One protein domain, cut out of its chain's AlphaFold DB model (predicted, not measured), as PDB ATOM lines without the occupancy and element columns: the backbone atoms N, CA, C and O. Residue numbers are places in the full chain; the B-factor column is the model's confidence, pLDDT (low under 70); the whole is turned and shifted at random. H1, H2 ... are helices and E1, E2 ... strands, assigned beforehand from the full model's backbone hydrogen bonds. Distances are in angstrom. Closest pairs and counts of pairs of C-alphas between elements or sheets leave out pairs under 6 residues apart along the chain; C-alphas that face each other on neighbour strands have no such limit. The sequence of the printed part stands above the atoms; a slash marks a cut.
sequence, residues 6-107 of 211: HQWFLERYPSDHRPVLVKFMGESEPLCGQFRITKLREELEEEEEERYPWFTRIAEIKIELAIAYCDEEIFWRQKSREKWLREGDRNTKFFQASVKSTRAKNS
ATOM      1  N   HIS A   6       5.864  12.045   2.674       46.56
ATOM      2  CA  HIS A   6       6.333  12.308   1.318       46.56
ATOM      3  C   HIS A   6       7.854  12.450   1.377       46.56
ATOM      4  O   HIS A   6       8.395  13.373   1.991       46.56
ATOM      5  N   GLN A   7       8.532  11.456   0.807       50.03
ATOM      6  CA  GLN A   7       9.977  11.384   0.761       50.03
ATOM      7  C   GLN A   7      10.444  12.090  -0.507       50.03
ATOM      8  O   GLN A   7      10.276  11.570  -1.610       50.03
ATOM      9  N   TRP A   8      11.038  13.272  -0.357       51.38
ATOM     10  CA  TRP A   8      11.716  13.928  -1.468       51.38
ATOM     11  C   TRP A   8      13.214  13.676  -1.365       51.38
ATOM     12  O   TRP A   8      13.850  13.925  -0.337       51.38
ATOM     13  N   PHE A   9      13.783  13.170  -2.453       54.72
ATOM     14  CA  PHE A   9      15.225  13.091  -2.620       54.72
ATOM     15  C   PHE A   9      15.685  14.416  -3.219       54.72
ATOM     16  O   PHE A   9      15.289  14.748  -4.335       54.72
ATOM     17  N   LEU A  10      16.500  15.175  -2.483       52.91
ATOM     18  CA  LEU A  10      17.143  16.360  -3.046       52.91
ATOM     19  C   LEU A  10      18.110  15.939  -4.164       52.91
ATOM     20  O   LEU A  10      18.740  14.875  -4.091       52.91
ATOM     21  N   GLU A  11      18.217  16.759  -5.209       54.47
ATOM     22  CA  GLU A  11      19.182  16.524  -6.284       54.47
ATOM     23  C   GLU A  11      20.621  16.572  -5.750       54.47
ATOM     24  O   GLU A  11      20.937  17.270  -4.785       54.47
ATOM     25  N   ARG A  12      21.486  15.745  -6.348       47.34
ATOM     26  CA  ARG A  12      22.822  15.424  -5.828       47.34
ATOM     27  C   ARG A  12      23.694  16.679  -5.679       47.34
ATOM     28  O   ARG A  12      24.071  17.285  -6.676       47.34
ATOM     29  N   TYR A  13      24.116  16.973  -4.451       48.47
ATOM     30  CA  TYR A  13      25.375  17.680  -4.173       48.47
ATOM     31  C   TYR A  13      26.519  16.641  -4.061       48.47
ATOM     32  O   TYR A  13      26.220  15.450  -3.971       48.47
ATOM     33  N   PRO A  14      27.815  17.019  -4.087       49.69
ATOM     34  CA  PRO A  14      28.955  16.111  -4.285       49.69
ATOM     35  C   PRO A  14      29.224  15.121  -3.133       49.69
ATOM     36  O   PRO A  14      30.260  14.465  -3.129       49.69
ATOM     37  N   SER A  15      28.301  14.986  -2.177       53.34
ATOM     38  CA  SER A  15      28.317  13.915  -1.186       53.34
ATOM     39  C   SER A  15      27.508  12.716  -1.688       53.34
ATOM     40  O   SER A  15      26.389  12.823  -2.187       53.34
ATOM     41  N   ASP A  16      28.100  11.547  -1.522       48.94
ATOM     42  CA  ASP A  16      27.564  10.202  -1.701       48.94
ATOM     43  C   ASP A  16      26.397   9.856  -0.755       48.94
ATOM     44  O   ASP A  16      25.685   8.871  -0.970       48.94
ATOM     45  N   HIS A  17      26.104  10.716   0.220       50.03
ATOM     46  CA  HIS A  17      24.856  10.686   0.969       50.03
ATOM     47  C   HIS A  17      23.806  11.567   0.276       50.03
ATOM     48  O   HIS A  17      23.966  12.781   0.205       50.03
ATOM     49  N   ARG A  18      22.700  10.978  -0.212       52.12
ATOM     50  CA  ARG A  18      21.509  11.753  -0.611       52.12
ATOM     51  C   ARG A  18      20.715  12.103   0.648       52.12
ATOM     52  O   ARG A  18      20.056  11.205   1.179       52.12
ATOM     53  N   PRO A  19      20.754  13.350   1.148       51.31
ATOM     54  CA  PRO A  19      19.893  13.734   2.253       51.31
ATOM     55  C   PRO A  19      18.435  13.554   1.828       51.31
ATOM     56  O   PRO A  19      18.010  13.983   0.753       51.31
ATOM     57  N   VAL A  20      17.685  12.856   2.671       53.25
ATOM     58  CA  VAL A  20      16.262  12.612   2.481       53.25
ATOM     59  C   VAL A  20      15.508  13.685   3.245       53.25
ATOM     60  O   VAL A  20      15.650  13.783   4.463       53.25
ATOM     61  N   LEU A  21      14.685  14.463   2.543       46.72
ATOM     62  CA  LEU A  21      13.750  15.369   3.191       46.72
ATOM     63  C   LEU A  21      12.440  14.616   3.415       46.72
ATOM     64  O   LEU A  21      11.754  14.240   2.464       46.72
ATOM     65  N   VAL A  22      12.118  14.371   4.684       48.53
ATOM     66  CA  VAL A  22      10.845  13.779   5.093       48.53
ATOM     67  C   VAL A  22       9.972  14.903   5.627       48.53
ATOM     68  O   VAL A  22      10.274  15.480   6.670       48.53
ATOM     69  N   LYS A  23       8.891  15.229   4.915       43.50
ATOM     70  CA  LYS A  23       7.832  16.087   5.455       43.50
ATOM     71  C   LYS A  23       6.729  15.189   5.986       43.50
ATOM     72  O   LYS A  23       6.031  14.533   5.215       43.50
ATOM     73  N   PHE A  24       6.610  15.150   7.305       47.41
ATOM     74  CA  PHE A  24       5.527  14.453   7.984       47.41
ATOM     75  C   PHE A  24       4.216  15.205   7.708       47.41
ATOM     76  O   PHE A  24       4.118  16.405   7.973       47.41
ATOM     77  N   MET A  25       3.234  14.533   7.103       42.31
ATOM     78  CA  MET A  25       1.898  15.096   6.928       42.31
ATOM     79  C   MET A  25       1.094  14.892   8.211       42.31
ATOM     80  O   MET A  25       0.632  13.789   8.460       42.31
ATOM     81  N   GLY A  26       0.904  15.973   8.972       48.38
ATOM     82  CA  GLY A  26      -0.158  16.121   9.972       48.38
ATOM     83  C   GLY A  26      -0.032  15.275  11.244       48.38
ATOM     84  O   GLY A  26       0.296  14.097  11.225       48.38
ATOM     85  N   GLU A  27      -0.390  15.884  12.369       49.16
ATOM     86  CA  GLU A  27      -0.351  15.344  13.739       49.16
ATOM     87  C   GLU A  27      -1.283  14.135  14.002       49.16
ATOM     88  O   GLU A  27      -1.511  13.779  15.153       49.16
ATOM     89  N   SER A  28      -1.839  13.488  12.967       52.38
ATOM     90  CA  SER A  28      -2.895  12.472  13.117       52.38
ATOM     91  C   SER A  28      -2.466  11.019  12.888       52.38
ATOM     92  O   SER A  28      -3.246  10.116  13.188       52.38
ATOM     93  N   GLU A  29      -1.266  10.752  12.358       53.56
ATOM     94  CA  GLU A  29      -0.811   9.363  12.209       53.56
ATOM     95  C   GLU A  29      -0.227   8.829  13.531       53.56
ATOM     96  O   GLU A  29       0.677   9.451  14.102       53.56
ATOM     97  N   PRO A  30      -0.699   7.669  14.028       59.22
ATOM     98  CA  PRO A  30      -0.166   7.084  15.247       59.22
ATOM     99  C   PRO A  30       1.296   6.685  15.026       59.22
ATOM    100  O   PRO A  30       1.627   5.888  14.145       59.22
ATOM    101  N   LEU A  31       2.185   7.241  15.847       67.38
ATOM    102  CA  LEU A  31       3.604   6.891  15.842       67.38
ATOM    103  C   LEU A  31       3.770   5.390  16.088       67.38
ATOM    104  O   LEU A  31       3.018   4.794  16.858       67.38
ATOM    105  N   CYS A  32       4.786   4.771  15.484       67.25
ATOM    106  CA  CYS A  32       5.068   3.350  15.693       67.25
ATOM    107  C   CYS A  32       6.550   3.065  15.987       67.25
ATOM    108  O   CYS A  32       7.437   3.864  15.671       67.25
ATOM    109  N   GLY A  33       6.812   1.897  16.583       76.00
ATOM    110  CA  GLY A  33       8.161   1.433  16.920       76.00
ATOM    111  C   GLY A  33       8.921   2.422  17.806       76.00
ATOM    112  O   GLY A  33       8.341   3.037  18.701       76.00
ATOM    113  N   GLN A  34      10.211   2.613  17.517       73.44
ATOM    114  CA  GLN A  34      11.098   3.467  18.313       73.44
ATOM    115  C   GLN A  34      10.589   4.912  18.448       73.44
ATOM    116  O   GLN A  34      10.729   5.487  19.518       73.44
ATOM    117  N   PHE A  35       9.969   5.481  17.408       76.56
ATOM    118  CA  PHE A  35       9.449   6.856  17.447       76.56
ATOM    119  C   PHE A  35       8.263   7.012  18.407       76.56
ATOM    120  O   PHE A  35       8.135   8.036  19.071       76.56
ATOM    121  N   ARG A  36       7.403   5.986  18.507       81.44
ATOM    122  CA  ARG A  36       6.313   5.964  19.495       81.44
ATOM    123  C   ARG A  36       6.874   5.909  20.908       81.44
ATOM    124  O   ARG A  36       6.412   6.630  21.779       81.44
ATOM    125  N   ILE A  37       7.886   5.067  21.113       84.06
ATOM    126  CA  ILE A  37       8.544   4.895  22.408       84.06
ATOM    127  C   ILE A  37       9.246   6.183  22.839       84.06
ATOM    128  O   ILE A  37       9.119   6.564  23.995       84.06
ATOM    129  N   THR A  38       9.977   6.858  21.947       82.94
ATOM    130  CA  THR A  38      10.655   8.116  22.291       82.94
ATOM    131  C   THR A  38       9.655   9.196  22.664       82.94
ATOM    132  O   THR A  38       9.811   9.792  23.721       82.94
ATOM    133  N   LYS A  39       8.581   9.367  21.884       85.19
ATOM    134  CA  LYS A  39       7.574  10.383  22.198       85.19
ATOM    135  C   LYS A  39       6.821  10.086  23.496       85.19
ATOM    136  O   LYS A  39       6.676  10.971  24.318       85.19
ATOM    137  N   LEU A  40       6.400   8.839  23.727       86.94
ATOM    138  CA  LEU A  40       5.745   8.463  24.989       86.94
ATOM    139  C   LEU A  40       6.667   8.643  26.205       86.94
ATOM    140  O   LEU A  40       6.179   8.825  27.313       86.94
ATOM    141  N   ARG A  41       7.993   8.564  26.025       87.81
ATOM    142  CA  ARG A  41       8.960   8.868  27.089       87.81
ATOM    143  C   ARG A  41       9.069  10.365  27.349       87.81
ATOM    144  O   ARG A  41       9.104  10.735  28.511       87.81
ATOM    145  N   GLU A  42       9.116  11.173  26.295       88.44
ATOM    146  CA  GLU A  42       9.120  12.638  26.391       88.44
ATOM    147  C   GLU A  42       7.827  13.136  27.057       88.44
ATOM    148  O   GLU A  42       7.895  13.837  28.058       88.44
ATOM    149  N   GLU A  43       6.656  12.668  26.603       87.75
ATOM    150  CA  GLU A  43       5.354  13.001  27.209       87.75
ATOM    151  C   GLU A  43       5.269  12.560  28.682       87.75
ATOM    152  O   GLU A  43       4.663  13.241  29.503       87.75
ATOM    153  N   LEU A  44       5.876  11.421  29.038       89.44
ATOM    154  CA  LEU A  44       5.922  10.967  30.428       89.44
ATOM    155  C   LEU A  44       6.802  11.868  31.303       89.44
ATOM    156  O   LEU A  44       6.444  12.126  32.448       89.44
ATOM    157  N   GLU A  45       7.951  12.295  30.781       88.38
ATOM    158  CA  GLU A  45       8.899  13.167  31.480       88.38
ATOM    159  C   GLU A  45       8.287  14.553  31.717       88.38
ATOM    160  O   GLU A  45       8.313  15.039  32.844       88.38
ATOM    161  N   GLU A  46       7.631  15.130  30.706       87.94
ATOM    162  CA  GLU A  46       6.920  16.410  30.822       87.94
ATOM    163  C   GLU A  46       5.820  16.371  31.900       87.94
ATOM    164  O   GLU A  46       5.762  17.249  32.761       87.94
ATOM    165  N   GLU A  47       4.984  15.328  31.905       87.00
ATOM    166  CA  GLU A  47       3.889  15.154  32.875       87.00
ATOM    167  C   GLU A  47       4.387  14.878  34.306       87.00
ATOM    168  O   GLU A  47       3.734  15.253  35.284       87.00
ATOM    169  N   GLU A  48       5.539  14.216  34.460       85.88
ATOM    170  CA  GLU A  48       6.160  13.970  35.768       85.88
ATOM    171  C   GLU A  48       6.857  15.224  36.334       85.88
ATOM    172  O   GLU A  48       6.958  15.359  37.559       85.88
ATOM    173  N   GLU A  49       7.296  16.152  35.479       88.31
ATOM    174  CA  GLU A  49       7.908  17.430  35.869       88.31
ATOM    175  C   GLU A  49       6.893  18.547  36.158       88.31
ATOM    176  O   GLU A  49       7.250  19.593  36.720       88.31
ATOM    177  N   GLU A  50       5.613  18.344  35.832       85.56
ATOM    178  CA  GLU A  50       4.578  19.318  36.149       85.56
ATOM    179  C   GLU A  50       4.443  19.553  37.660       85.56
ATOM    180  O   GLU A  50       4.520  18.659  38.503       85.56
ATOM    181  N   ARG A  51       4.148  20.805  38.029       79.31
ATOM    182  CA  ARG A  51       3.958  21.209  39.432       79.31
ATOM    183  C   ARG A  51       2.805  20.462  40.120       79.31
ATOM    184  O   ARG A  51       2.795  20.362  41.348       79.31
ATOM    185  N   TYR A  52       1.836  19.986  39.342       82.62
ATOM    186  CA  TYR A  52       0.677  19.224  39.801       82.62
ATOM    187  C   TYR A  52       0.434  18.041  38.855       82.62
ATOM    188  O   TYR A  52      -0.461  18.118  38.016       82.62
ATOM    189  N   PRO A  53       1.211  16.954  38.989       82.19
ATOM    190  CA  PRO A  53       1.190  15.850  38.038       82.19
ATOM    191  C   PRO A  53      -0.174  15.163  38.005       82.19
ATOM    192  O   PRO A  53      -0.761  14.831  39.047       82.19
ATOM    193  N   TRP A  54      -0.674  14.893  36.800       88.31
ATOM    194  CA  TRP A  54      -1.937  14.194  36.633       88.31
ATOM    195  C   TRP A  54      -1.727  12.675  36.684       88.31
ATOM    196  O   TRP A  54      -1.457  12.003  35.691       88.31
ATOM    197  N   PHE A  55      -1.873  12.100  37.879       85.69
ATOM    198  CA  PHE A  55      -1.549  10.688  38.134       85.69
ATOM    199  C   PHE A  55      -2.256   9.673  37.224       85.69
ATOM    200  O   PHE A  55      -1.679   8.627  36.925       85.69
ATOM    201  N   THR A  56      -3.486   9.945  36.774       88.88
ATOM    202  CA  THR A  56      -4.183   9.047  35.838       88.88
ATOM    203  C   THR A  56      -3.551   9.092  34.452       88.88
ATOM    204  O   THR A  56      -3.361   8.038  33.853       88.88
ATOM    205  N   ARG A  57      -3.133  10.273  33.983       88.19
ATOM    206  CA  ARG A  57      -2.446  10.439  32.699       88.19
ATOM    207  C   ARG A  57      -1.078   9.768  32.698       88.19
ATOM    208  O   ARG A  57      -0.762   9.018  31.780       88.19
ATOM    209  N   ILE A  58      -0.312   9.931  33.774       87.50
ATOM    210  CA  ILE A  58       0.967   9.231  33.974       87.50
ATOM    211  C   ILE A  58       0.773   7.707  33.922       87.50
ATOM    212  O   ILE A  58       1.567   6.992  33.307       87.50
ATOM    213  N   ALA A  59      -0.282   7.187  34.558       90.25
ATOM    214  CA  ALA A  59      -0.589   5.758  34.530       90.25
ATOM    215  C   ALA A  59      -0.961   5.270  33.117       90.25
ATOM    216  O   ALA A  59      -0.484   4.215  32.697       90.25
ATOM    217  N   GLU A  60      -1.757   6.040  32.372       91.25
ATOM    218  CA  GLU A  60      -2.107   5.754  30.976       91.25
ATOM    219  C   GLU A  60      -0.865   5.709  30.078       91.25
ATOM    220  O   GLU A  60      -0.643   4.708  29.395       91.25
ATOM    221  N   ILE A  61      -0.003   6.730  30.146       88.56
ATOM    222  CA  ILE A  61       1.232   6.796  29.351       88.56
ATOM    223  C   ILE A  61       2.139   5.598  29.669       88.56
ATOM    224  O   ILE A  61       2.681   4.967  28.761       88.56
ATOM    225  N   LYS A  62       2.262   5.209  30.947       89.62
ATOM    226  CA  LYS A  62       3.035   4.020  31.353       89.62
ATOM    227  C   LYS A  62       2.485   2.724  30.748       89.62
ATOM    228  O   LYS A  62       3.278   1.867  30.346       89.62
ATOM    229  N   ILE A  63       1.163   2.574  30.652       92.25
ATOM    230  CA  ILE A  63       0.524   1.421  29.997       92.25
ATOM    231  C   ILE A  63       0.808   1.437  28.492       92.25
ATOM    232  O   ILE A  63       1.243   0.423  27.941       92.25
ATOM    233  N   GLU A  64       0.617   2.577  27.828       89.62
ATOM    234  CA  GLU A  64       0.887   2.711  26.392       89.62
ATOM    235  C   GLU A  64       2.346   2.408  26.044       89.62
ATOM    236  O   GLU A  64       2.637   1.733  25.054       89.62
ATOM    237  N   LEU A  65       3.268   2.853  26.892       88.62
ATOM    238  CA  LEU A  65       4.699   2.632  26.752       88.62
ATOM    239  C   LEU A  65       5.069   1.155  26.971       88.62
ATOM    240  O   LEU A  65       5.918   0.620  26.256       88.62
ATOM    241  N   ALA A  66       4.393   0.456  27.889       88.06
ATOM    242  CA  ALA A  66       4.543  -0.990  28.052       88.06
ATOM    243  C   ALA A  66       4.071  -1.769  26.810       88.06
ATOM    244  O   ALA A  66       4.762  -2.693  26.376       88.06
ATOM    245  N   ILE A  67       2.941  -1.371  26.214       88.62
ATOM    246  CA  ILE A  67       2.434  -1.952  24.961       88.62
ATOM    247  C   ILE A  67       3.431  -1.698  23.823       88.62
ATOM    248  O   ILE A  67       3.827  -2.638  23.137       88.62
ATOM    249  N   ALA A  68       3.908  -0.458  23.671       86.00
ATOM    250  CA  ALA A  68       4.855  -0.091  22.619       86.00
ATOM    251  C   ALA A  68       6.175  -0.882  22.702       86.00
ATOM    252  O   ALA A  68       6.703  -1.303  21.672       86.00
ATOM    253  N   TYR A  69       6.686  -1.144  23.912       83.50
ATOM    254  CA  TYR A  69       7.849  -2.018  24.097       83.50
ATOM    255  C   TYR A  69       7.567  -3.478  23.732       83.50
ATOM    256  O   TYR A  69       8.436  -4.131  23.156       83.50
ATOM    257  N   CYS A  70       6.378  -3.997  24.053       84.12
ATOM    258  CA  CYS A  70       5.996  -5.362  23.696       84.12
ATOM    259  C   CYS A  70       5.921  -5.536  22.169       84.12
ATOM    260  O   CYS A  70       6.483  -6.487  21.624       84.12
ATOM    261  N   ASP A  71       5.313  -4.574  21.472       82.00
ATOM    262  CA  ASP A  71       5.244  -4.557  20.008       82.00
ATOM    263  C   ASP A  71       6.645  -4.521  19.376       82.00
ATOM    264  O   ASP A  71       6.935  -5.256  18.424       82.00
ATOM    265  N   GLU A  72       7.545  -3.693  19.920       81.62
ATOM    266  CA  GLU A  72       8.932  -3.623  19.466       81.62
ATOM    267  C   GLU A  72       9.683  -4.948  19.694       81.62
ATOM    268  O   GLU A  72      10.412  -5.413  18.811       81.62
ATOM    269  N   GLU A  73       9.498  -5.587  20.847       79.12
ATOM    270  CA  GLU A  73      10.108  -6.881  21.151       79.12
ATOM    271  C   GLU A  73       9.636  -7.971  20.180       79.12
ATOM    272  O   GLU A  73      10.460  -8.692  19.610       79.12
ATOM    273  N   ILE A  74       8.326  -8.054  19.921       78.19
ATOM    274  CA  ILE A  74       7.744  -8.994  18.953       78.19
ATOM    275  C   ILE A  74       8.341  -8.763  17.561       78.19
ATOM    276  O   ILE A  74       8.738  -9.727  16.897       78.19
ATOM    277  N   PHE A  75       8.455  -7.503  17.135       76.62
ATOM    278  CA  PHE A  75       9.049  -7.139  15.851       76.62
ATOM    279  C   PHE A  75      10.514  -7.594  15.740       76.62
ATOM    280  O   PHE A  75      10.903  -8.227  14.752       76.62
ATOM    281  N   TRP A  76      11.343  -7.315  16.751       73.25
ATOM    282  CA  TRP A  76      12.754  -7.712  16.735       73.25
ATOM    283  C   TRP A  76      12.951  -9.223  16.851       73.25
ATOM    284  O   TRP A  76      13.848  -9.761  16.198       73.25
ATOM    285  N   ARG A  77      12.089  -9.919  17.599       73.88
ATOM    286  CA  ARG A  77      12.053 -11.385  17.670       73.88
ATOM    287  C   ARG A  77      11.756 -12.006  16.303       73.88
ATOM    288  O   ARG A  77      12.487 -12.885  15.859       73.88
ATOM    289  N   GLN A  78      10.739 -11.513  15.594       71.44
ATOM    290  CA  GLN A  78      10.419 -11.989  14.240       71.44
ATOM    291  C   GLN A  78      11.570 -11.743  13.252       71.44
ATOM    292  O   GLN A  78      11.852 -12.567  12.380       71.44
ATOM    293  N   LYS A  79      12.269 -10.613  13.396       73.69
ATOM    294  CA  LYS A  79      13.370 -10.226  12.508       73.69
ATOM    295  C   LYS A  79      14.672 -10.987  12.766       73.69
ATOM    296  O   LYS A  79      15.426 -11.208  11.819       73.69
ATOM    297  N   SER A  80      14.957 -11.361  14.013       70.06
ATOM    298  CA  SER A  80      16.201 -12.048  14.393       70.06
ATOM    299  C   SER A  80      16.220 -13.535  14.023       70.06
ATOM    300  O   SER A  80      17.303 -14.090  13.878       70.06
ATOM    301  N   ARG A  81      15.050 -14.165  13.815       67.44
ATOM    302  CA  ARG A  81      14.881 -15.610  13.532       67.44
ATOM    303  C   ARG A  81      15.348 -16.547  14.660       67.44
ATOM    304  O   ARG A  81      15.453 -17.753  14.443       67.44
ATOM    305  N   GLU A  82      15.595 -16.022  15.858       67.25
ATOM    306  CA  GLU A  82      16.038 -16.807  17.016       67.25
ATOM    307  C   GLU A  82      14.860 -17.524  17.698       67.25
ATOM    308  O   GLU A  82      13.887 -16.889  18.102       67.25
ATOM    309  N   LYS A  83      14.952 -18.857  17.843       57.34
ATOM    310  CA  LYS A  83      13.910 -19.706  18.471       57.34
ATOM    311  C   LYS A  83      14.110 -19.924  19.981       57.34
ATOM    312  O   LYS A  83      13.208 -20.419  20.648       57.34
ATOM    313  N   TRP A  84      15.279 -19.579  20.523       55.16
ATOM    314  CA  TRP A  84      15.673 -19.875  21.906       55.16
ATOM    315  C   TRP A  84      15.608 -18.621  22.787       55.16
ATOM    316  O   TRP A  84      16.626 -17.994  23.055       55.16
ATOM    317  N   LEU A  85      14.420 -18.263  23.279       49.94
ATOM    318  CA  LEU A  85      14.311 -17.423  24.478       49.94
ATOM    319  C   LEU A  85      13.761 -18.270  25.621       49.94
ATOM    320  O   LEU A  85      12.553 -18.391  25.814       49.94
ATOM    321  N   ARG A  86      14.672 -18.877  26.381       44.81
ATOM    322  CA  ARG A  86      14.390 -19.318  27.744       44.81
ATOM    323  C   ARG A  86      14.963 -18.242  28.666       44.81
ATOM    324  O   ARG A  86      16.173 -18.113  28.761       44.81
ATOM    325  N   GLU A  87      14.047 -17.507  29.291       41.59
ATOM    326  CA  GLU A  87      14.234 -16.638  30.465       41.59
ATOM    327  C   GLU A  87      14.758 -15.202  30.235       41.59
ATOM    328  O   GLU A  87      15.946 -14.945  30.091       41.59
ATOM    329  N   GLY A  88      13.808 -14.254  30.261       54.94
ATOM    330  CA  GLY A  88      13.834 -13.086  31.153       54.94
ATOM    331  C   GLY A  88      14.895 -12.002  30.944       54.94
ATOM    332  O   GLY A  88      15.866 -11.968  31.682       54.94
ATOM    333  N   ASP A  89      14.654 -11.082  30.006       44.94
ATOM    334  CA  ASP A  89      14.635  -9.607  30.154       44.94
ATOM    335  C   ASP A  89      14.428  -9.012  28.741       44.94
ATOM    336  O   ASP A  89      14.659  -9.708  27.749       44.94
ATOM    337  N   ARG A  90      13.981  -7.755  28.618       55.91
ATOM    338  CA  ARG A  90      13.717  -7.045  27.346       55.91
ATOM    339  C   ARG A  90      14.991  -6.933  26.498       55.91
ATOM    340  O   ARG A  90      15.669  -5.906  26.477       55.91
ATOM    341  N   ASN A  91      15.356  -7.998  25.788       57.69
ATOM    342  CA  ASN A  91      16.694  -8.158  25.228       57.69
ATOM    343  C   ASN A  91      16.837  -7.563  23.816       57.69
ATOM    344  O   ASN A  91      17.425  -8.164  22.913       57.69
ATOM    345  N   THR A  92      16.318  -6.347  23.606       63.59
ATOM    346  CA  THR A  92      16.468  -5.609  22.338       63.59
ATOM    347  C   THR A  92      17.937  -5.462  21.950       63.59
ATOM    348  O   THR A  92      18.267  -5.596  20.773       63.59
ATOM    349  N   LYS A  93      18.852  -5.299  22.918       69.94
ATOM    350  CA  LYS A  93      20.304  -5.275  22.668       69.94
ATOM    351  C   LYS A  93      20.834  -6.598  22.113       69.94
ATOM    352  O   LYS A  93      21.600  -6.562  21.151       69.94
ATOM    353  N   PHE A  94      20.430  -7.747  22.659       73.25
ATOM    354  CA  PHE A  94      20.819  -9.055  22.119       73.25
ATOM    355  C   PHE A  94      20.270  -9.270  20.717       73.25
ATOM    356  O   PHE A  94      21.028  -9.647  19.828       73.25
ATOM    357  N   PHE A  95      18.992  -8.971  20.479       67.88
ATOM    358  CA  PHE A  95      18.422  -9.113  19.140       67.88
ATOM    359  C   PHE A  95      19.111  -8.188  18.137       67.88
ATOM    360  O   PHE A  95      19.456  -8.617  17.038       67.88
ATOM    361  N   GLN A  96      19.396  -6.943  18.518       73.75
ATOM    362  CA  GLN A  96      20.164  -6.018  17.688       73.75
ATOM    363  C   GLN A  96      21.590  -6.527  17.436       73.75
ATOM    364  O   GLN A  96      22.075  -6.428  16.310       73.75
ATOM    365  N   ALA A  97      22.261  -7.089  18.443       80.25
ATOM    366  CA  ALA A  97      23.592  -7.677  18.300       80.25
ATOM    367  C   ALA A  97      23.579  -8.918  17.391       80.25
ATOM    368  O   ALA A  97      24.426  -9.029  16.507       80.25
ATOM    369  N   SER A  98      22.587  -9.797  17.536       79.38
ATOM    370  CA  SER A  98      22.388 -10.971  16.678       79.38
ATOM    371  C   SER A  98      22.105 -10.562  15.226       79.38
ATOM    372  O   SER A  98      22.751 -11.056  14.299       79.38
ATOM    373  N   VAL A  99      21.245  -9.558  15.005       77.44
ATOM    374  CA  VAL A  99      20.997  -8.984  13.671       77.44
ATOM    375  C   VAL A  99      22.272  -8.370  13.088       77.44
ATOM    376  O   VAL A  99      22.562  -8.585  11.912       77.44
ATOM    377  N   LYS A 100      23.059  -7.629  13.880       82.06
ATOM    378  CA  LYS A 100      24.349  -7.071  13.437       82.06
ATOM    379  C   LYS A 100      25.340  -8.175  13.062       82.06
ATOM    380  O   LYS A 100      25.946  -8.088  12.000       82.06
ATOM    381  N   SER A 101      25.460  -9.221  13.880       81.94
ATOM    382  CA  SER A 101      26.315 -10.382  13.601       81.94
ATOM    383  C   SER A 101      25.898 -11.085  12.310       81.94
ATOM    384  O   SER A 101      26.728 -11.338  11.441       81.94
ATOM    385  N   THR A 102      24.597 -11.318  12.131       79.94
ATOM    386  CA  THR A 102      24.038 -11.933  10.921       79.94
ATOM    387  C   THR A 102      24.278 -11.069   9.685       79.94
ATOM    388  O   THR A 102      24.688 -11.583   8.649       79.94
ATOM    389  N   ARG A 103      24.090  -9.747   9.784       81.88
ATOM    390  CA  ARG A 103      24.391  -8.807   8.691       81.88
ATOM    391  C   ARG A 103      25.868  -8.811   8.322       81.88
ATOM    392  O   ARG A 103      26.170  -8.805   7.141       81.88
ATOM    393  N   ALA A 104      26.763  -8.834   9.307       82.31
ATOM    394  CA  ALA A 104      28.198  -8.893   9.061       82.31
ATOM    395  C   ALA A 104      28.593 -10.203   8.360       82.31
ATOM    396  O   ALA A 104      29.321 -10.164   7.374       82.31
ATOM    397  N   LYS A 105      28.055 -11.344   8.814       80.00
ATOM    398  CA  LYS A 105      28.285 -12.662   8.194       80.00
ATOM    399  C   LYS A 105      27.748 -12.746   6.763       80.00
ATOM    400  O   LYS A 105      28.415 -13.295   5.899       80.00
ATOM    401  N   ASN A 106      26.566 -12.185   6.517       80.25
ATOM    402  CA  ASN A 106      25.904 -12.229   5.209       80.25
ATOM    403  C   ASN A 106      26.289 -11.049   4.301       80.25
ATOM    404  O   ASN A 106      25.720 -10.892   3.222       80.25
ATOM    405  N   SER A 107      27.210 -10.187   4.740       81.94
ATOM    406  CA  SER A 107      27.659  -9.048   3.950       81.94
ATOM    407  C   SER A 107      28.573  -9.535   2.838       81.94
ATOM    408  O   SER A 107      29.724  -9.900   3.068       81.94
TER     409      SER A 107
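What this domain is: This is residues 6 to 107 of the 211 residues of an uncharacterized protein of Microthlaspi erraticum (UniProt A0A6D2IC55). A long helical hairpin, H1 and H2, makes one part of the model, and a third helix, H3, packs on residues 73 to 80 of H2 and reaches on past its end, so that H2 and H3 together form a long arm. A small two-stranded hairpin, E1 and E2, is a separate part joined to H1 by residues 25 to 32, and residues 81 to 91 make a wide loop between H2 and H3. The printed part has 102 residues, with two named strands followed by three named helices in the order E1, E2, H1, H2, H3; the sheet, in the order E1 - E2, is antiparallel, and the class is mostly helix. The whole is flat, spanning 51 by 45 by 21 A, and only just loose, close to extended, with a radius of gyration of the C-alphas of 18.7 A.

How they stand to each other: E1, residues 6 to 9, and E2, residues 20 to 24, form an antiparallel hairpin with 163 degrees between their directions. The C-alphas of Gln 7 and Val 22 face each other at 5.0 A. N 21 and O 8 are within hydrogen-bond range at 3.0 A, as are N 8 and O 21 at 3.1 A. H1, residues 33 to 49, is apart from E1. H2, residues 55 to 80, touches H1, and the closest C-alphas are those of Gly 33 and Glu 72, 5.7 A apart. H1 and H2 form a helical hairpin, with a shallow tilt of 22 degrees, opposite ways. H3, residues 92 to 105, touches H2 at residues 73 to 80 of H2 alone, with the C-alphas of Ser 80 and Val 99 closest at 5.7 A. H2 and H3 run the same way at a shallow tilt of 24 degrees. H1 and H3 are apart, and both strands are apart from H2 and H3. In H1, H2 and H3 every O i to N i+4 pair is within hydrogen-bond range.

Where its parts are: E1 begins at C-alpha 6 at (6.333, 12.308, 1.318) and is 9.8 A long from first to last C-alpha; E2 is 12.2 A long. H1 is 24.8 A long and H2 37.4 A, beginning at C-alpha 55 at (-1.549, 10.688, 38.134). H3 is 19.7 A long and ends at C-alpha 105 at (28.285, -12.662, 8.194).

The domain as a whole: The two C-alphas farthest apart are those of Tyr 52 and Asn 106, 53.1 A. Residues 12 to 17 and 49 to 54 stand free. The link from H1 to H2 is tight, the link from H2 to H3 is long, and the printed part has no cut. The mean pLDDT of the printed part is 71.1, with residues 6 to 32, 81 to 93 and 95 under 70.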